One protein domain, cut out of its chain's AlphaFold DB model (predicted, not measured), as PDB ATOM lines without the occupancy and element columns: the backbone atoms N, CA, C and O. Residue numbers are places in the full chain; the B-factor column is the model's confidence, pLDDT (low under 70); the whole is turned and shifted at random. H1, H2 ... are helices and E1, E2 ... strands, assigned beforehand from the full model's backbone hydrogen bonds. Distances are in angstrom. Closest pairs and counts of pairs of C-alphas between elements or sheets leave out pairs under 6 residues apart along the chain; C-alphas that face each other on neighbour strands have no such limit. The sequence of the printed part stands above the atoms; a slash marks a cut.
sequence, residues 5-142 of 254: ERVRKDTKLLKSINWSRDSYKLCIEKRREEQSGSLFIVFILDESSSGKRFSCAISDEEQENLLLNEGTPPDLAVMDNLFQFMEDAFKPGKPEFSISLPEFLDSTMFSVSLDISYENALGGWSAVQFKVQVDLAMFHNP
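What this domain is: This is residues 5 to 142 of the 254 residues of the protein "Hypothetical protein" of Heterosigma akashiwo (UniProt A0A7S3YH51). One antiparallel sheet of seven strands curls like part of a barrel round the helix H3, which lies in its hollow. The sheet is folded back on itself, with E1 E2 E3 E4 as one leaf, E6 E5 as the other and E7 as the hinge; short H1 is beside the strands and short H2 is at the beginning of H3. The printed part has 138 residues, with named elements H1 E1 E2 E3 E4 H2 H3 E5 E6 E7 along it and sheet order E1 E2 E3 E4 E7 E6 E5. The class is mixed, helices and strands; the whole is compact, with a radius of gyration of the C-alphas of 15.2 A and spans of 48 by 39 by 27 A.

Where its parts are: Find C-alpha 5 at (178.464, 191.808, 185.421), where H1, residues 5 to 9, begins. Next come E1, residues 11 to 21, 27.7 A long and bending by 72 degrees at residue 14; E2, 24 to 33, 27.6 A; E3, 39 to 47, 26.3 A; and E4, 53 to 59, 20.3 A. H2 is residues 74 to 77; H3, 79 to 89, begins at C-alpha 79 (170.994, 205.164, 171.097) and runs 15.3 A. Then read E5, 97 to 100; E6, 109 to 118, 28.7 A; and E7, 128 to 140, 34.7 A, which bends by 54 degrees at residue 137 and ends at C-alpha 140 (182.051, 183.199, 180.822).

How they stand to each other: In the twisted sheet, E1 E2 E3 E4 and E5 E6 E7 are meanders, each strand the antiparallel neighbour of the one before. Look for N 17 and O 28 of hairpin E1 and E2, 2.8 A, and N 43 and O 56 of hairpin E3 and E4, 2.8 A, both within hydrogen-bond range. The pairing of E7 is staggered: residues 128 to 137 pair with E6, as N 112 and O 134 at 2.8 A, and 137 to 140 with E4, as N 55 and O 137 at 2.9 A. The closest C-alphas of H3 and E1 are Glu 87 and Ile 17, 6.3 A; of H3 and E6, Ala 89 and Tyr 118, 7.0 A. H2 and H3 only just touch, only at the corner, with 3 pairs of C-alphas within 8 A, the closest Leu 76 and Leu 82, 4.9 A. H1 stands at the sheet's level. Every O i to N i+4 pair is within range in H3; H1 has 0 of 1, with 1 of 2 O i to N i+3 pairs, and H2 is too short.

The domain as a whole: The C-alphas farthest apart are Gly 124 and Pro 142, 48.7 A. The printed part has no cut; the link E4 to H2 is long. Mean pLDDT is 77.0, and 41 residues are under 70, among them 63 to 72 and 116 to 130.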
ATOM      1  N   GLU A   5     179.024 192.152 184.117       57.81
ATOM      2  CA  GLU A   5     178.464 191.808 185.421       57.81
ATOM      3  C   GLU A   5     178.190 193.026 186.323       57.81
ATOM      4  O   GLU A   5     177.224 193.002 187.084       57.81
ATOM      5  N   ARG A   6     178.977 194.110 186.211       58.03
ATOM      6  CA  ARG A   6     178.667 195.385 186.887       58.03
ATOM      7  C   ARG A   6     177.468 196.065 186.248       58.03
ATOM      8  O   ARG A   6     176.542 196.436 186.954       58.03
ATOM      9  N   VAL A   7     177.443 196.145 184.915       63.22
ATOM     10  CA  VAL A   7     176.323 196.773 184.198       63.22
ATOM     11  C   VAL A   7     175.017 196.055 184.539       63.22
ATOM     12  O   VAL A   7     174.022 196.711 184.805       63.22
ATOM     13  N   ARG A   8     174.998 194.719 184.643       63.16
ATOM     14  CA  ARG A   8     173.768 193.981 184.972       63.16
ATOM     15  C   ARG A   8     173.201 194.216 186.376       63.16
ATOM     16  O   ARG A   8     171.991 194.056 186.523       63.16
ATOM     17  N   LYS A   9     174.030 194.528 187.377       68.12
ATOM     18  CA  LYS A   9     173.591 194.674 188.780       68.12
ATOM     19  C   LYS A   9     172.973 196.042 189.068       68.12
ATOM     20  O   LYS A   9     172.029 196.105 189.843       68.12
ATOM     21  N   ASP A  10     173.440 197.081 188.377       78.81
ATOM     22  CA  ASP A  10     173.081 198.477 188.674       78.81
ATOM     23  C   ASP A  10     172.151 199.102 187.613       78.81
ATOM     24  O   ASP A  10     171.906 200.312 187.596       78.81
ATOM     25  N   THR A  11     171.636 198.282 186.690       82.75
ATOM     26  CA  THR A  11     170.785 198.743 185.588       82.75
ATOM     27  C   THR A  11     169.477 197.968 185.487       82.75
ATOM     28  O   THR A  11     169.420 196.738 185.578       82.75
ATOM     29  N   LYS A  12     168.411 198.706 185.183       88.50
ATOM     30  CA  LYS A  12     167.090 198.169 184.881       88.50
ATOM     31  C   LYS A  12     166.996 197.789 183.406       88.50
ATOM     32  O   LYS A  12     167.268 198.608 182.526       88.50
ATOM     33  N   LEU A  13     166.561 196.559 183.130       90.06
ATOM     34  CA  LEU A  13     166.221 196.119 181.776       90.06
ATOM     35  C   LEU A  13     164.960 196.846 181.295       90.06
ATOM     36  O   LEU A  13     163.914 196.772 181.940       90.06
ATOM     37  N   LEU A  14     165.062 197.537 180.160       89.75
ATOM     38  CA  LEU A  14     163.933 198.211 179.520       89.75
ATOM     39  C   LEU A  14     163.318 197.342 178.427       89.75
ATOM     40  O   LEU A  14     162.099 197.214 178.350       89.75
ATOM     41  N   LYS A  15     164.163 196.763 177.569       91.00
ATOM     42  CA  LYS A  15     163.726 195.980 176.413       91.00
ATOM     43  C   LYS A  15     164.808 194.997 175.990       91.00
ATOM     44  O   LYS A  15     165.986 195.253 176.221       91.00
ATOM     45  N   SER A  16     164.419 193.893 175.366       92.12
ATOM     46  CA  SER A  16     165.358 192.918 174.818       92.12
ATOM     47  C   SER A  16     164.921 192.437 173.444       92.12
ATOM     48  O   SER A  16     163.731 192.289 173.163       92.12
ATOM     49  N   ILE A  17     165.912 192.200 172.596       89.38
ATOM     50  CA  ILE A  17     165.772 191.608 171.274       89.38
ATOM     51  C   ILE A  17     166.552 190.301 171.299       89.38
ATOM     52  O   ILE A  17     167.696 190.272 171.750       89.38
ATOM     53  N   ASN A  18     165.929 189.219 170.842       89.31
ATOM     54  CA  ASN A  18     166.552 187.903 170.811       89.31
ATOM     55  C   ASN A  18     166.670 187.424 169.374       89.31
ATOM     56  O   ASN A  18     165.702 187.463 168.616       89.31
ATOM     57  N   TRP A  19     167.840 186.899 169.046       86.19
ATOM     58  CA  TRP A  19     168.123 186.245 167.787       86.19
ATOM     59  C   TRP A  19     168.847 184.938 168.044       86.19
ATOM     60  O   TRP A  19     169.678 184.833 168.947       86.19
ATOM     61  N   SER A  20     168.529 183.931 167.248       84.94
ATOM     62  CA  SER A  20     169.171 182.628 167.326       84.94
ATOM     63  C   SER A  20     169.347 182.062 165.932       84.94
ATOM     64  O   SER A  20     168.391 182.050 165.153       84.94
ATOM     65  N   ARG A  21     170.538 181.544 165.650       81.94
ATOM     66  CA  ARG A  21     170.838 180.806 164.428       81.94
ATOM     67  C   ARG A  21     171.898 179.762 164.730       81.94
ATOM     68  O   ARG A  21     172.917 180.072 165.344       81.94
ATOM     69  N   ASP A  22     171.659 178.545 164.260       83.19
ATOM     70  CA  ASP A  22     172.565 177.413 164.429       83.19
ATOM     71  C   ASP A  22     172.976 177.238 165.901       83.19
ATOM     72  O   ASP A  22     172.131 176.982 166.761       83.19
ATOM     73  N   SER A  23     174.266 177.399 166.199       84.50
ATOM     74  CA  SER A  23     174.814 177.251 167.548       84.50
ATOM     75  C   SER A  23     174.881 178.564 168.331       84.50
ATOM     76  O   SER A  23     175.326 178.536 169.476       84.50
ATOM     77  N   TYR A  24     174.438 179.689 167.770       86.62
ATOM     78  CA  TYR A  24     174.587 181.012 168.372       86.62
ATOM     79  C   TYR A  24     173.251 181.625 168.769       86.62
ATOM     80  O   TYR A  24     172.254 181.545 168.046       86.62
ATOM     81  N   LYS A  25     173.252 182.309 169.912       90.19
ATOM     82  CA  LYS A  25     172.141 183.138 170.368       90.19
ATOM     83  C   LYS A  25     172.662 184.523 170.731       90.19
ATOM     84  O   LYS A  25     173.475 184.648 171.639       90.19
ATOM     85  N   LEU A  26     172.190 185.552 170.032       89.31
ATOM     86  CA  LEU A  26     172.473 186.950 170.344       89.31
ATOM     87  C   LEU A  26     171.269 187.553 171.078       89.31
ATOM     88  O   LEU A  26     170.141 187.501 170.591       89.31
ATOM     89  N   CYS A  27     171.517 188.152 172.235       91.19
ATOM     90  CA  CYS A  27     170.570 188.984 172.961       91.19
ATOM     91  C   CYS A  27     171.082 190.427 172.958       91.19
ATOM     92  O   CYS A  27     172.223 190.680 173.347       91.19
ATOM     93  N   ILE A  28     170.245 191.365 172.520       90.56
ATOM     94  CA  ILE A  28     170.529 192.802 172.561       90.56
ATOM     95  C   ILE A  28     169.565 193.421 173.569       90.56
ATOM     96  O   ILE A  28     168.350 193.412 173.377       90.56
ATOM     97  N   GLU A  29     170.094 193.935 174.668       92.94
ATOM     98  CA  GLU A  29     169.323 194.470 175.783       92.94
ATOM     99  C   GLU A  29     169.488 195.987 175.859       92.94
ATOM    100  O   GLU A  29     170.600 196.496 175.968       92.94
ATOM    101  N   LYS A  30     168.372 196.715 175.878       91.94
ATOM    102  CA  LYS A  30     168.348 198.129 176.249       91.94
ATOM    103  C   LYS A  30     168.184 198.233 177.753       91.94
ATOM    104  O   LYS A  30     167.203 197.725 178.311       91.94
ATOM    105  N   ARG A  31     169.113 198.911 178.413       91.00
ATOM    106  CA  ARG A  31     169.140 199.065 179.867       91.00
ATOM    107  C   ARG A  31     169.303 200.525 180.270       91.00
ATOM    108  O   ARG A  31     169.787 201.339 179.490       91.00
ATOM    109  N   ARG A  32     168.884 200.846 181.493       89.31
ATOM    110  CA  ARG A  32     169.056 202.166 182.107       89.31
ATOM    111  C   ARG A  32     169.682 202.021 183.485       89.31
ATOM    112  O   ARG A  32     169.178 201.241 184.289       89.31
ATOM    113  N   GLU A  33     170.753 202.755 183.751       87.44
ATOM    114  CA  GLU A  33     171.386 202.807 185.073       87.44
ATOM    115  C   GLU A  33     170.488 203.566 186.053       87.44
ATOM    116  O   GLU A  33     169.976 204.642 185.740       87.44
ATOM    117  N   GLU A  34     170.235 202.975 187.220       82.56
ATOM    118  CA  GLU A  34     169.220 203.489 188.152       82.56
ATOM    119  C   GLU A  34     169.635 204.806 188.814       82.56
ATOM    120  O   GLU A  34     168.781 205.627 189.138       82.56
ATOM    121  N   GLN A  35     170.942 205.020 188.992       81.06
ATOM    122  CA  GLN A  35     171.479 206.184 189.701       81.06
ATOM    123  C   GLN A  35     171.703 207.394 188.788       81.06
ATOM    124  O   GLN A  35     171.360 208.514 189.156       81.06
ATOM    125  N   SER A  36     172.284 207.178 187.607       81.62
ATOM    126  CA  SER A  36     172.630 208.240 186.650       81.62
ATOM    127  C   SER A  36     171.516 208.513 185.636       81.62
ATOM    128  O   SER A  36     171.450 209.599 185.064       81.62
ATOM    129  N   GLY A  37     170.639 207.533 185.395       81.81
ATOM    130  CA  GLY A  37     169.671 207.565 184.305       81.81
ATOM    131  C   GLY A  37     170.266 207.277 182.922       81.81
ATOM    132  O   GLY A  37     169.497 207.271 181.957       81.81
ATOM    133  N   SER A  38     171.573 207.009 182.820       84.75
ATOM    134  CA  SER A  38     172.271 206.759 181.554       84.75
ATOM    135  C   SER A  38     171.753 205.506 180.853       84.75
ATOM    136  O   SER A  38     171.428 204.499 181.502       84.75
ATOM    137  N   LEU A  39     171.669 205.561 179.521       86.56
ATOM    138  CA  LEU A  39     171.231 204.439 178.701       86.56
ATOM    139  C   LEU A  39     172.415 203.595 178.239       86.56
ATOM    140  O   LEU A  39     173.515 204.081 177.979       86.56
ATOM    141  N   PHE A  40     172.153 202.295 178.146       87.75
ATOM    142  CA  PHE A  40     173.104 201.301 177.680       87.75
ATOM    143  C   PHE A  40     172.426 200.363 176.689       87.75
ATOM    144  O   PHE A  40     171.295 199.918 176.914       87.75
ATOM    145  N   ILE A  41     173.153 199.995 175.639       88.62
ATOM    146  CA  ILE A  41     172.844 198.820 174.827       88.62
ATOM    147  C   ILE A  41     173.868 197.749 175.178       88.62
ATOM    148  O   ILE A  41     175.076 197.966 175.104       88.62
ATOM    149  N   VAL A  42     173.374 196.587 175.586       89.56
ATOM    150  CA  VAL A  42     174.189 195.443 175.975       89.56
ATOM    151  C   VAL A  42     173.994 194.331 174.958       89.56
ATOM    152  O   VAL A  42     172.885 193.837 174.778       89.56
ATOM    153  N   PHE A  43     175.079 193.926 174.314       89.62
ATOM    154  CA  PHE A  43     175.130 192.791 173.403       89.62
ATOM    155  C   PHE A  43     175.626 191.573 174.172       89.62
ATOM    156  O   PHE A  43     176.632 191.658 174.877       89.62
ATOM    157  N   ILE A  44     174.931 190.446 174.046       90.75
ATOM    158  CA  ILE A  44     175.262 189.191 174.721       90.75
ATOM    159  C   ILE A  44     175.178 188.070 173.700       90.75
ATOM    160  O   ILE A  44     174.101 187.800 173.176       90.75
ATOM    161  N   LEU A  45     176.301 187.416 173.429       90.62
ATOM    162  CA  LEU A  45     176.373 186.279 172.524       90.62
ATOM    163  C   LEU A  45     176.643 185.005 173.324       90.62
ATOM    164  O   LEU A  45     177.681 184.887 173.977       90.62
ATOM    165  N   ASP A  46     175.725 184.051 173.231       90.19
ATOM    166  CA  ASP A  46     175.872 182.703 173.764       90.19
ATOM    167  C   ASP A  46     176.214 181.735 172.623       90.19
ATOM    168  O   ASP A  46     175.465 181.616 171.647       90.19
ATOM    169  N   GLU A  47     177.320 181.007 172.762       88.50
ATOM    170  CA  GLU A  47     177.683 179.909 171.867       88.50
ATOM    171  C   GLU A  47     177.286 178.574 172.515       88.50
ATOM    172  O   GLU A  47     177.900 178.107 173.470       88.50
ATOM    173  N   SER A  48     176.248 177.926 171.996       83.69
ATOM    174  CA  SER A  48     175.692 176.686 172.555       83.69
ATOM    175  C   SER A  48     176.566 175.441 172.353       83.69
ATOM    176  O   SER A  48     176.349 174.443 173.037       83.69
ATOM    177  N   SER A  49     177.530 175.464 171.427       82.75
ATOM    178  CA  SER A  49     178.485 174.368 171.191       82.75
ATOM    179  C   SER A  49     179.566 174.314 172.261       82.75
ATOM    180  O   SER A  49     179.845 173.246 172.801       82.75
ATOM    181  N   SER A  50     180.166 175.464 172.559       83.81
ATOM    182  CA  SER A  50     181.258 175.587 173.522       83.81
ATOM    183  C   SER A  50     180.771 175.961 174.921       83.81
ATOM    184  O   SER A  50     181.491 175.752 175.889       83.81
ATOM    185  N   GLY A  51     179.567 176.530 175.037       84.44
ATOM    186  CA  GLY A  51     179.033 177.140 176.254       84.44
ATOM    187  C   GLY A  51     179.667 178.488 176.606       84.44
ATOM    188  O   GLY A  51     179.313 179.071 177.634       84.44
ATOM    189  N   LYS A  52     180.594 178.994 175.780       88.81
ATOM    190  CA  LYS A  52     181.226 180.300 175.975       88.81
ATOM    191  C   LYS A  52     180.183 181.405 175.835       88.81
ATOM    192  O   LYS A  52     179.265 181.324 175.012       88.81
ATOM    193  N   ARG A  53     180.341 182.457 176.639       90.25
ATOM    194  CA  ARG A  53     179.498 183.652 176.559       90.25
ATOM    195  C   ARG A  53     180.336 184.908 176.475       90.25
ATOM    196  O   ARG A  53     181.294 185.101 177.235       90.25
ATOM    197  N   PHE A  54     179.915 185.781 175.575       89.88
ATOM    198  CA  PHE A  54     180.587 187.027 175.257       89.88
ATOM    199  C   PHE A  54     179.625 188.189 175.415       89.88
ATOM    200  O   PHE A  54     178.417 188.048 175.227       89.88
ATOM    201  N   SER A  55     180.158 189.342 175.790       90.94
ATOM    202  CA  SER A  55     179.341 190.516 176.044       90.94
ATOM    203  C   SER A  55     180.069 191.801 175.718       90.94
ATOM    204  O   SER A  55     181.286 191.891 175.884       90.94
ATOM    205  N   CYS A  56     179.292 192.808 175.358       88.38
ATOM    206  CA  CYS A  56     179.720 194.192 175.286       88.38
ATOM    207  C   CYS A  56     178.588 195.079 175.794       88.38
ATOM    208  O   CYS A  56     177.415 194.750 175.627       88.38
ATOM    209  N   ALA A  57     178.936 196.184 176.436       87.62
ATOM    210  CA  ALA A  57     177.991 197.216 176.821       87.62
ATOM    211  C   ALA A  57     178.492 198.535 176.246       87.62
ATOM    212  O   ALA A  57     179.665 198.855 176.412       87.62
ATOM    213  N   ILE A  58     177.596 199.258 175.587       85.50
ATOM    214  CA  ILE A  58     177.858 200.557 174.977       85.50
ATOM    215  C   ILE A  58     176.941 201.553 175.672       85.50
ATOM    216  O   ILE A  58     175.728 201.332 175.725       85.50
ATOM    217  N   SER A  59     177.520 202.595 176.258       83.88
ATOM    218  CA  SER A  59     176.781 203.726 176.827       83.88
ATOM    219  C   SER A  59     176.563 204.824 175.786       83.88
ATOM    220  O   SER A  59     177.207 204.821 174.738       83.88
ATOM    221  N   ASP A  60     175.709 205.801 176.104       77.44
ATOM    222  CA  ASP A  60     175.556 207.024 175.296       77.44
ATOM    223  C   ASP A  60     176.899 207.759 175.080       77.44
ATOM    224  O   ASP A  60     177.149 208.311 174.015       77.44
ATOM    225  N   GLU A  61     177.798 207.731 176.071       72.00
ATOM    226  CA  GLU A  61     179.125 208.371 176.011       72.00
ATOM    227  C   GLU A  61     180.126 207.590 175.148       72.00
ATOM    228  O   GLU A  61     181.044 208.162 174.570       72.00
ATOM    229  N   GLU A  62     179.966 206.268 175.069       70.69
ATOM    230  CA  GLU A  62     180.839 205.364 174.315       70.69
ATOM    231  C   GLU A  62     180.289 205.083 172.907       70.69
ATOM    232  O   GLU A  62     180.832 204.234 172.198       70.69
ATOM    233  N   GLN A  63     179.227 205.781 172.490       67.06
ATOM    234  CA  GLN A  63     178.554 205.556 171.214       67.06
ATOM    235  C   GLN A  63     179.462 205.826 170.006       67.06
ATOM    236  O   GLN A  63     179.310 205.173 168.979       67.06
ATOM    237  N   GLU A  64     180.457 206.706 170.139       61.50
ATOM    238  CA  GLU A  64     181.490 206.936 169.114       61.50
ATOM    239  C   GLU A  64     182.304 205.670 168.790       61.50
ATOM    240  O   GLU A  64     182.884 205.564 167.711       61.50
ATOM    241  N   ASN A  65     182.318 204.677 169.688       61.50
ATOM    242  CA  ASN A  65     182.966 203.388 169.444       61.50
ATOM    243  C   ASN A  65     182.143 202.474 168.519       61.50
ATOM    244  O   ASN A  65     182.635 201.424 168.102       61.50
ATOM    245  N   LEU A  66     180.899 202.844 168.190       66.88
ATOM    246  CA  LEU A  66     180.138 202.193 167.132       66.88
ATOM    247  C   LEU A  66     180.651 202.678 165.779       66.88
ATOM    248  O   LEU A  66     180.391 203.804 165.356       66.88
ATOM    249  N   LEU A  67     181.338 201.792 165.066       65.44
ATOM    250  CA  LEU A  67     181.702 202.035 163.676       65.44
ATOM    251  C   LEU A  67     180.450 201.878 162.807       65.44
ATOM    252  O   LEU A  67     180.068 200.758 162.469       65.44
ATOM    253  N   LEU A  68     179.809 203.005 162.491       69.56
ATOM    254  CA  LEU A  68     178.723 203.107 161.519       69.56
ATOM    255  C   LEU A  68     179.309 203.425 160.134       69.56
ATOM    256  O   LEU A  68     180.208 204.257 160.011       69.56
ATOM    257  N   ASN A  69     178.809 202.774 159.081       67.88
ATOM    258  CA  ASN A  69     179.282 203.009 157.712       67.88
ATOM    259  C   ASN A  69     178.936 204.427 157.211       67.88
ATOM    260  O   ASN A  69     177.941 205.028 157.637       67.88
ATOM    261  N   GLU A  70     179.707 204.927 156.238       63.50
ATOM    262  CA  GLU A  70     179.389 206.158 155.505       63.50
ATOM    263  C   GLU A  70     177.985 206.068 154.881       63.50
ATOM    264  O   GLU A  70     177.659 205.101 154.193       63.50
ATOM    265  N   GLY A  71     177.134 207.066 155.145       62.84
ATOM    266  CA  GLY A  71     175.735 207.088 154.696       62.84
ATOM    267  C   GLY A  71     174.706 206.654 155.746       62.84
ATOM    268  O   GLY A  71     173.509 206.704 155.467       62.84
ATOM    269  N   THR A  72     175.139 206.281 156.957       67.88
ATOM    270  CA  THR A  72     174.212 206.016 158.066       67.88
ATOM    271  C   THR A  72     173.461 207.303 158.451       67.88
ATOM    272  O   THR A  72     174.105 208.331 158.682       67.88
ATOM    273  N   PRO A  73     172.116 207.279 158.523       71.25
ATOM    274  CA  PRO A  73     171.324 208.428 158.944       71.25
ATOM    275  C   PRO A  73     171.782 209.003 160.302       71.25
ATOM    276  O   PRO A  73     171.991 208.241 161.249       71.25
ATOM    277  N   PRO A  74     171.944 210.334 160.433       71.25
ATOM    278  CA  PRO A  74     172.482 210.959 161.646       71.25
ATOM    279  C   PRO A  74     171.561 210.814 162.865       71.25
ATOM    280  O   PRO A  74     172.017 210.907 163.998       71.25
ATOM    281  N   ASP A  75     170.273 210.553 162.666       75.19
ATOM    282  CA  ASP A  75     169.319 210.230 163.726       75.19
ATOM    283  C   ASP A  75     169.572 208.852 164.359       75.19
ATOM    284  O   ASP A  75     169.260 208.674 165.538       75.19
ATOM    285  N   LEU A  76     170.202 207.908 163.647       74.31
ATOM    286  CA  LEU A  76     170.681 206.641 164.223       74.31
ATOM    287  C   LEU A  76     171.931 206.813 165.096       74.31
ATOM    288  O   LEU A  76     172.292 205.893 165.828       74.31
ATOM    289  N   ALA A  77     172.546 208.001 165.099       69.81
ATOM    290  CA  ALA A  77     173.553 208.368 166.089       69.81
ATOM    291  C   ALA A  77     172.943 208.639 167.476       69.81
ATOM    292  O   ALA A  77     173.667 208.990 168.394       69.81
ATOM    293  N   VAL A  78     171.638 208.429 167.683       80.00
ATOM    294  CA  VAL A  78     171.005 208.414 169.010       80.00
ATOM    295  C   VAL A  78     170.705 206.969 169.411       80.00
ATOM    296  O   VAL A  78     170.015 206.255 168.682       80.00
ATOM    297  N   MET A  79     171.159 206.540 170.593       80.00
ATOM    298  CA  MET A  79     170.994 205.164 171.097       80.00
ATOM    299  C   MET A  79     169.546 204.659 171.084       80.00
ATOM    300  O   MET A  79     169.286 203.504 170.741       80.00
ATOM    301  N   ASP A  80     168.584 205.522 171.421       84.62
ATOM    302  CA  ASP A  80     167.161 205.181 171.381       84.62
ATOM    303  C   ASP A  80     166.691 204.815 169.969       84.62
ATOM    304  O   ASP A  80     166.003 203.806 169.797       84.62
ATOM    305  N   ASN A  81     167.109 205.597 168.974       83.56
ATOM    306  CA  ASN A  81     166.764 205.381 167.574       83.56
ATOM    307  C   ASN A  81     167.485 204.152 167.019       83.56
ATOM    308  O   ASN A  81     166.859 203.338 166.346       83.56
ATOM    309  N   LEU A  82     168.763 203.962 167.365       80.38
ATOM    310  CA  LEU A  82     169.529 202.776 166.989       80.38
ATOM    311  C   LEU A  82     168.879 201.493 167.524       80.38
ATOM    312  O   LEU A  82     168.686 200.534 166.778       80.38
ATOM    313  N   PHE A  83     168.503 201.469 168.808       85.88
ATOM    314  CA  PHE A  83     167.845 200.299 169.390       85.88
ATOM    315  C   PHE A  83     166.474 200.046 168.763       85.88
ATOM    316  O   PHE A  83     166.140 198.896 168.476       85.88
ATOM    317  N   GLN A  84     165.685 201.102 168.537       85.06
ATOM    318  CA  GLN A  84     164.379 200.979 167.891       85.06
ATOM    319  C   GLN A  84     164.512 200.444 166.462       85.06
ATOM    320  O   GLN A  84     163.750 199.563 166.067       85.06
ATOM    321  N   PHE A  85     165.516 200.916 165.721       79.69
ATOM    322  CA  PHE A  85     165.819 200.424 164.386       79.69
ATOM    323  C   PHE A  85     166.198 198.943 164.401       79.69
ATOM    324  O   PHE A  85     165.641 198.164 163.628       79.69
ATOM    325  N   MET A  86     167.108 198.534 165.298       81.50
ATOM    326  CA  MET A  86     167.452 197.120 165.460       81.50
ATOM    327  C   MET A  86     166.188 196.311 165.741       81.50
ATOM    328  O   MET A  86     165.895 195.368 165.018       81.50
ATOM    329  N   GLU A  87     165.381 196.716 166.721       84.50
ATOM    330  CA  GLU A  87     164.136 196.026 167.058       84.50
ATOM    331  C   GLU A  87     163.209 195.849 165.848       84.50
ATOM    332  O   GLU A  87     162.648 194.770 165.653       84.50
ATOM    333  N   ASP A  88     163.053 196.890 165.031       79.88
ATOM    334  CA  ASP A  88     162.228 196.838 163.830       79.88
ATOM    335  C   ASP A  88     162.788 195.892 162.762       79.88
ATOM    336  O   ASP A  88     161.996 195.234 162.078       79.88
ATOM    337  N   ALA A  89     164.114 195.770 162.657       76.19
ATOM    338  CA  ALA A  89     164.781 194.824 161.765       76.19
ATOM    339  C   ALA A  89     164.612 193.358 162.211       76.19
ATOM    340  O   ALA A  89     164.531 192.469 161.372       76.19
ATOM    341  N   PHE A  90     164.483 193.090 163.516       76.62
ATOM    342  CA  PHE A  90     164.259 191.732 164.041       76.62
ATOM    343  C   PHE A  90     162.786 191.279 164.030       76.62
ATOM    344  O   PHE A  90     162.477 190.170 164.480       76.62
ATOM    345  N   LYS A  91     161.846 192.101 163.539       77.19
ATOM    346  CA  LYS A  91     160.428 191.717 163.458       77.19
ATOM    347  C   LYS A  91     160.190 190.669 162.355       77.19
ATOM    348  O   LYS A  91     160.747 190.782 161.266       77.19
ATOM    349  N   PRO A  92     159.312 189.672 162.584       67.25
ATOM    350  CA  PRO A  92     159.000 188.669 161.572       67.25
ATOM    351  C   PRO A  92     158.372 189.310 160.324       67.25
ATOM    352  O   PRO A  92     157.452 190.120 160.436       67.25
ATOM    353  N   GLY A  93     158.862 188.933 159.138       64.50
ATOM    354  CA  GLY A  93     158.387 189.452 157.846       64.50
ATOM    355  C   GLY A  93     158.986 190.799 157.422       64.50
ATOM    356  O   GLY A  93     158.520 191.386 156.449       64.50
ATOM    357  N   LYS A  94     159.994 191.289 158.148       62.69
ATOM    358  CA  LYS A  94     160.801 192.476 157.830       62.69
ATOM    359  C   LYS A  94     162.235 192.043 157.414       62.69
ATOM    360  O   LYS A  94     162.513 190.846 157.469       62.69
ATOM    361  N   PRO A  95     163.063 192.947 156.853       61.84
ATOM    362  CA  PRO A  95     164.131 192.621 155.895       61.84
ATOM    363  C   PRO A  95     165.314 191.830 156.474       61.84
ATOM    364  O   PRO A  95     165.397 191.594 157.677       61.84
ATOM    365  N   GLU A  96     166.208 191.379 155.583       63.38
ATOM    366  CA  GLU A  96     167.358 190.524 155.896       63.38
ATOM    367  C   GLU A  96     168.294 191.163 156.932       63.38
ATOM    368  O   GLU A  96     169.026 192.122 156.673       63.38
ATOM    369  N   PHE A  97     168.295 190.569 158.122       68.56
ATOM    370  CA  PHE A  97     169.293 190.798 159.150       68.56
ATOM    371  C   PHE A  97     170.331 189.673 159.100       68.56
ATOM    372  O   PHE A  97     169.994 188.493 159.267       68.56
ATOM    373  N   SER A  98     171.599 190.032 158.900       71.38
ATOM    374  CA  SER A  98     172.708 189.079 158.894       71.38
ATOM    375  C   SER A  98     173.737 189.430 159.960       71.38
ATOM    376  O   SER A  98     174.200 190.562 160.063       71.38
ATOM    377  N   ILE A  99     174.124 188.428 160.746       74.75
ATOM    378  CA  ILE A  99     175.258 188.529 161.663       74.75
ATOM    379  C   ILE A  99     176.420 187.789 161.037       74.75
ATOM    380  O   ILE A  99     176.318 186.591 160.761       74.75
ATOM    381  N   SER A 100     177.528 188.501 160.891       76.06
ATOM    382  CA  SER A 100     178.806 187.935 160.494       76.06
ATOM    383  C   SER A 100     179.617 187.647 161.760       76.06
ATOM    384  O   SER A 100     180.109 188.563 162.426       76.06
ATOM    385  N   LEU A 101     179.710 186.362 162.115       73.38
ATOM    386  CA  LEU A 101     180.543 185.864 163.211       73.38
ATOM    387  C   LEU A 101     181.859 185.293 162.652       73.38
ATOM    388  O   LEU A 101     181.842 184.714 161.564       73.38
ATOM    389  N   PRO A 102     182.987 185.411 163.376       72.12
ATOM    390  CA  PRO A 102     184.202 184.672 163.043       72.12
ATOM    391  C   PRO A 102     183.947 183.159 163.074       72.12
ATOM    392  O   PRO A 102     183.195 182.683 163.924       72.12
ATOM    393  N   GLU A 103     184.617 182.393 162.205       67.69
ATOM    394  CA  GLU A 103     184.487 180.923 162.165       67.69
ATOM    395  C   GLU A 103     184.915 180.246 163.479       67.69
ATOM    396  O   GLU A 103     184.383 179.196 163.834       67.69
ATOM    397  N   PHE A 104     185.849 180.856 164.217       64.88
ATOM    398  CA  PHE A 104     186.380 180.324 165.470       64.88
ATOM    399  C   PHE A 104     186.416 181.401 166.557       64.88
ATOM    400  O   PHE A 104     187.062 182.440 166.404       64.88
ATOM    401  N   LEU A 105     185.749 181.132 167.683       69.69
ATOM    402  CA  LEU A 105     185.717 181.998 168.866       69.69
ATOM    403  C   LEU A 105     186.688 181.500 169.949       69.69
ATOM    404  O   LEU A 105     186.296 181.193 171.079       69.69
ATOM    405  N   ASP A 106     187.968 181.376 169.602       68.19
ATOM    406  CA  ASP A 106     189.012 180.961 170.555       68.19
ATOM    407  C   ASP A 106     189.696 182.133 171.260       68.19
ATOM    408  O   ASP A 106     190.333 181.957 172.300       68.19
ATOM    409  N   SER A 107     189.500 183.343 170.746       74.81
ATOM    410  CA  SER A 107     190.000 184.566 171.359       74.81
ATOM    411  C   SER A 107     189.140 184.996 172.548       74.81
ATOM    412  O   SER A 107     187.917 184.865 172.554       74.81
ATOM    413  N   THR A 108     189.782 185.595 173.549       78.38
ATOM    414  CA  THR A 108     189.105 186.226 174.695       78.38
ATOM    415  C   THR A 108     188.307 187.473 174.301       78.38
ATOM    416  O   THR A 108     187.455 187.921 175.067       78.38
ATOM    417  N   MET A 109     188.572 188.022 173.113       78.75
ATOM    418  CA  MET A 109     187.897 189.176 172.533       78.75
ATOM    419  C   MET A 109     187.834 189.031 171.011       78.75
ATOM    420  O   MET A 109     188.800 188.575 170.396       78.75
ATOM    421  N   PHE A 110     186.714 189.412 170.406       80.31
ATOM    422  CA  PHE A 110     186.564 189.477 168.951       80.31
ATOM    423  C   PHE A 110     185.489 190.484 168.551       80.31
ATOM    424  O   PHE A 110     184.564 190.761 169.315       80.31
ATOM    425  N   SER A 111     185.594 191.004 167.333       79.56
ATOM    426  CA  SER A 111     184.593 191.900 166.760       79.56
ATOM    427  C   SER A 111     183.494 191.105 166.064       79.56
ATOM    428  O   SER A 111     183.770 190.249 165.221       79.56
ATOM    429  N   VAL A 112     182.240 191.420 166.370       78.50
ATOM    430  CA  VAL A 112     181.072 190.970 165.607       78.50
ATOM    431  C   VAL A 112     180.619 192.096 164.707       78.50
ATOM    432  O   VAL A 112     180.507 193.237 165.145       78.50
ATOM    433  N   SER A 113     180.340 191.761 163.453       78.19
ATOM    434  CA  SER A 113     179.694 192.676 162.521       78.19
ATOM    435  C   SER A 113     178.219 192.317 162.398       78.19
ATOM    436  O   SER A 113     177.871 191.203 162.001       78.19
ATOM    437  N   LEU A 114     177.357 193.257 162.768       76.25
ATOM    438  CA  LEU A 114     175.917 193.183 162.568       76.25
ATOM    439  C   LEU A 114     175.604 193.963 161.294       76.25
ATOM    440  O   LEU A 114     175.658 195.193 161.294       76.25
ATOM    441  N   ASP A 115     175.324 193.247 160.213       73.88
ATOM    442  CA  ASP A 115     174.947 193.835 158.934       73.88
ATOM    443  C   ASP A 115     173.418 193.875 158.873       73.88
ATOM    444  O   ASP A 115     172.746 192.846 158.734       73.88
ATOM    445  N   ILE A 116     172.862 195.076 159.035       69.12
ATOM    446  CA  ILE A 116     171.417 195.292 159.054       69.12
ATOM    447  C   ILE A 116     171.030 195.958 157.746       69.12
ATOM    448  O   ILE A 116     171.437 197.088 157.475       69.12
ATOM    449  N   SER A 117     170.251 195.249 156.932       63.78
ATOM    450  CA  SER A 117     169.693 195.792 155.699       63.78
ATOM    451  C   SER A 117     168.199 196.027 155.875       63.78
ATOM    452  O   SER A 117     167.481 195.175 156.396       63.78
ATOM    453  N   TYR A 118     167.729 197.211 155.481       62.59
ATOM    454  CA  TYR A 118     166.316 197.550 155.514       62.59
ATOM    455  C   TYR A 118     165.807 198.031 154.162       62.59
ATOM    456  O   TYR A 118     166.205 199.094 153.694       62.59
ATOM    457  N   GLU A 119     164.875 197.285 153.571       56.84
ATOM    458  CA  GLU A 119     164.125 197.709 152.391       56.84
ATOM    459  C   GLU A 119     162.699 198.106 152.804       56.84
ATOM    460  O   GLU A 119     161.923 197.293 153.316       56.84
ATOM    461  N   ASN A 120     162.348 199.384 152.628       54.88
ATOM    462  CA  ASN A 120     161.000 199.856 152.926       54.88
ATOM    463  C   ASN A 120     160.061 199.546 151.756       54.88
ATOM    464  O   ASN A 120     160.128 200.201 150.718       54.88
ATOM    465  N   ALA A 121     159.121 198.618 151.944       52.41
ATOM    466  CA  ALA A 121     158.166 198.226 150.906       52.41
ATOM    467  C   ALA A 121     157.186 199.340 150.462       52.41
ATOM    468  O   ALA A 121     156.477 199.156 149.476       52.41
ATOM    469  N   LEU A 122     157.097 200.479 151.169       51.47
ATOM    470  CA  LEU A 122     156.029 201.476 150.962       51.47
ATOM    471  C   LEU A 122     156.480 202.917 150.675       51.47
ATOM    472  O   LEU A 122     155.642 203.818 150.664       51.47
ATOM    473  N   GLY A 123     157.751 203.174 150.367       45.16
ATOM    474  CA  GLY A 123     158.101 204.500 149.858       45.16
ATOM    475  C   GLY A 123     159.584 204.763 149.724       45.16
ATOM    476  O   GLY A 123     160.231 205.038 150.721       45.16
ATOM    477  N   GLY A 124     160.081 204.742 148.485       40.59
ATOM    478  CA  GLY A 124     161.135 205.617 147.949       40.59
ATOM    479  C   GLY A 124     162.555 205.576 148.527       40.59
ATOM    480  O   GLY A 124     163.459 206.069 147.860       40.59
ATOM    481  N   TRP A 125     162.784 205.012 149.711       45.03
ATOM    482  CA  TRP A 125     164.114 204.894 150.305       45.03
ATOM    483  C   TRP A 125     164.733 203.562 149.875       45.03
ATOM    484  O   TRP A 125     164.243 202.491 150.229       45.03
ATOM    485  N   SER A 126     165.791 203.648 149.067       51.69
ATOM    486  CA  SER A 126     166.683 202.542 148.704       51.69
ATOM    487  C   SER A 126     167.199 201.817 149.950       51.69
ATOM    488  O   SER A 126     167.361 202.454 150.988       51.69
ATOM    489  N   ALA A 127     167.443 200.505 149.831       57.62
ATOM    490  CA  ALA A 127     167.896 199.630 150.912       57.62
ATOM    491  C   ALA A 127     168.941 200.318 151.808       57.62
ATOM    492  O   ALA A 127     170.069 200.569 151.384       57.62
ATOM    493  N   VAL A 128     168.553 200.664 153.038       59.28
ATOM    494  CA  VAL A 128     169.477 201.246 154.012       59.28
ATOM    495  C   VAL A 128     170.229 200.078 154.616       59.28
ATOM    496  O   VAL A 128     169.663 199.305 155.388       59.28
ATOM    497  N   GLN A 129     171.484 199.918 154.215       63.25
ATOM    498  CA  GLN A 129     172.394 198.961 154.821       63.25
ATOM    499  C   GLN A 129     173.359 199.721 155.718       63.25
ATOM    500  O   GLN A 129     174.101 200.583 155.248       63.25
ATOM    501  N   PHE A 130     173.382 199.379 156.998       67.81
ATOM    502  CA  PHE A 130     174.464 199.803 157.869       67.81
ATOM    503  C   PHE A 130     175.043 198.613 158.612       67.81
ATOM    504  O   PHE A 130     174.387 197.600 158.863       67.81
ATOM    505  N   LYS A 131     176.317 198.766 158.943       72.19
ATOM    506  CA  LYS A 131     177.100 197.799 159.683       72.19
ATOM    507  C   LYS A 131     177.340 198.360 161.069       72.19
ATOM    508  O   LYS A 131     177.708 199.522 161.196       72.19
ATOM    509  N   VAL A 132     177.109 197.542 162.084       75.31
ATOM    510  CA  VAL A 132     177.495 197.836 163.463       75.31
ATOM    511  C   VAL A 132     178.576 196.846 163.852       75.31
ATOM    512  O   VAL A 132     178.323 195.643 163.922       75.31
ATOM    513  N   GLN A 133     179.786 197.347 164.085       80.00
ATOM    514  CA  GLN A 133     180.871 196.538 164.623       80.00
ATOM    515  C   GLN A 133     180.907 196.675 166.146       80.00
ATOM    516  O   GLN A 133     180.988 197.783 166.670       80.00
ATOM    517  N   VAL A 134     180.832 195.545 166.847       82.31
ATOM    518  CA  VAL A 134     180.873 195.491 168.313       82.31
ATOM    519  C   VAL A 134     181.966 194.539 168.747       82.31
ATOM    520  O   VAL A 134     181.950 193.362 168.389       82.31
ATOM    521  N   ASP A 135     182.879 195.029 169.574       83.62
ATOM    522  CA  ASP A 135     183.891 194.185 170.186       83.62
ATOM    523  C   ASP A 135     183.319 193.485 171.415       83.62
ATOM    524  O   ASP A 135     183.024 194.109 172.436       83.62
ATOM    525  N   LEU A 136     183.141 192.171 171.311       86.00
ATOM    526  CA  LEU A 136     182.652 191.333 172.393       86.00
ATOM    527  C   LEU A 136     183.827 190.765 173.187       86.00
ATOM    528  O   LEU A 136     184.759 190.192 172.624       86.00
ATOM    529  N   ALA A 137     183.747 190.870 174.512       86.75
ATOM    530  CA  ALA A 137     184.694 190.252 175.431       86.75
ATOM    531  C   ALA A 137     184.070 189.023 176.099       86.75
ATOM    532  O   ALA A 137     182.902 189.043 176.504       86.75
ATOM    533  N   MET A 138     184.850 187.951 176.241       88.50
ATOM    534  CA  MET A 138     184.418 186.744 176.939       88.50
ATOM    535  C   MET A 138     184.236 187.049 178.422       88.50
ATOM    536  O   MET A 138     185.164 187.504 179.089       88.50
ATOM    537  N   PHE A 139     183.047 186.772 178.949       86.50
ATOM    538  CA  PHE A 139     182.759 186.933 180.378       86.50
ATOM    539  C   PHE A 139     182.464 185.601 181.067       86.50
ATOM    540  O   PHE A 139     182.484 185.530 182.293       86.50
ATOM    541  N   HIS A 140     182.196 184.546 180.297       87.50
ATOM    542  CA  HIS A 140     182.051 183.199 180.822       87.50
ATOM    543  C   HIS A 140     182.735 182.203 179.893       87.50
ATOM    544  O   HIS A 140     182.398 182.105 178.713       87.50
ATOM    545  N   ASN A 141     183.681 181.464 180.464       88.00
ATOM    546  CA  ASN A 141     184.291 180.300 179.850       88.00
ATOM    547  C   ASN A 141     183.917 179.089 180.716       88.00
ATOM    548  O   ASN A 141     184.329 179.064 181.881       88.00
ATOM    549  N   PRO A 142     183.106 178.147 180.213       88.38
ATOM    550  CA  PRO A 142     182.648 177.031 181.021       88.38
ATOM    551  C   PRO A 142     183.811 176.116 181.400       88.38
ATOM    552  O   PRO A 142     184.710 175.835 180.605       88.38
TER     553      PRO A 142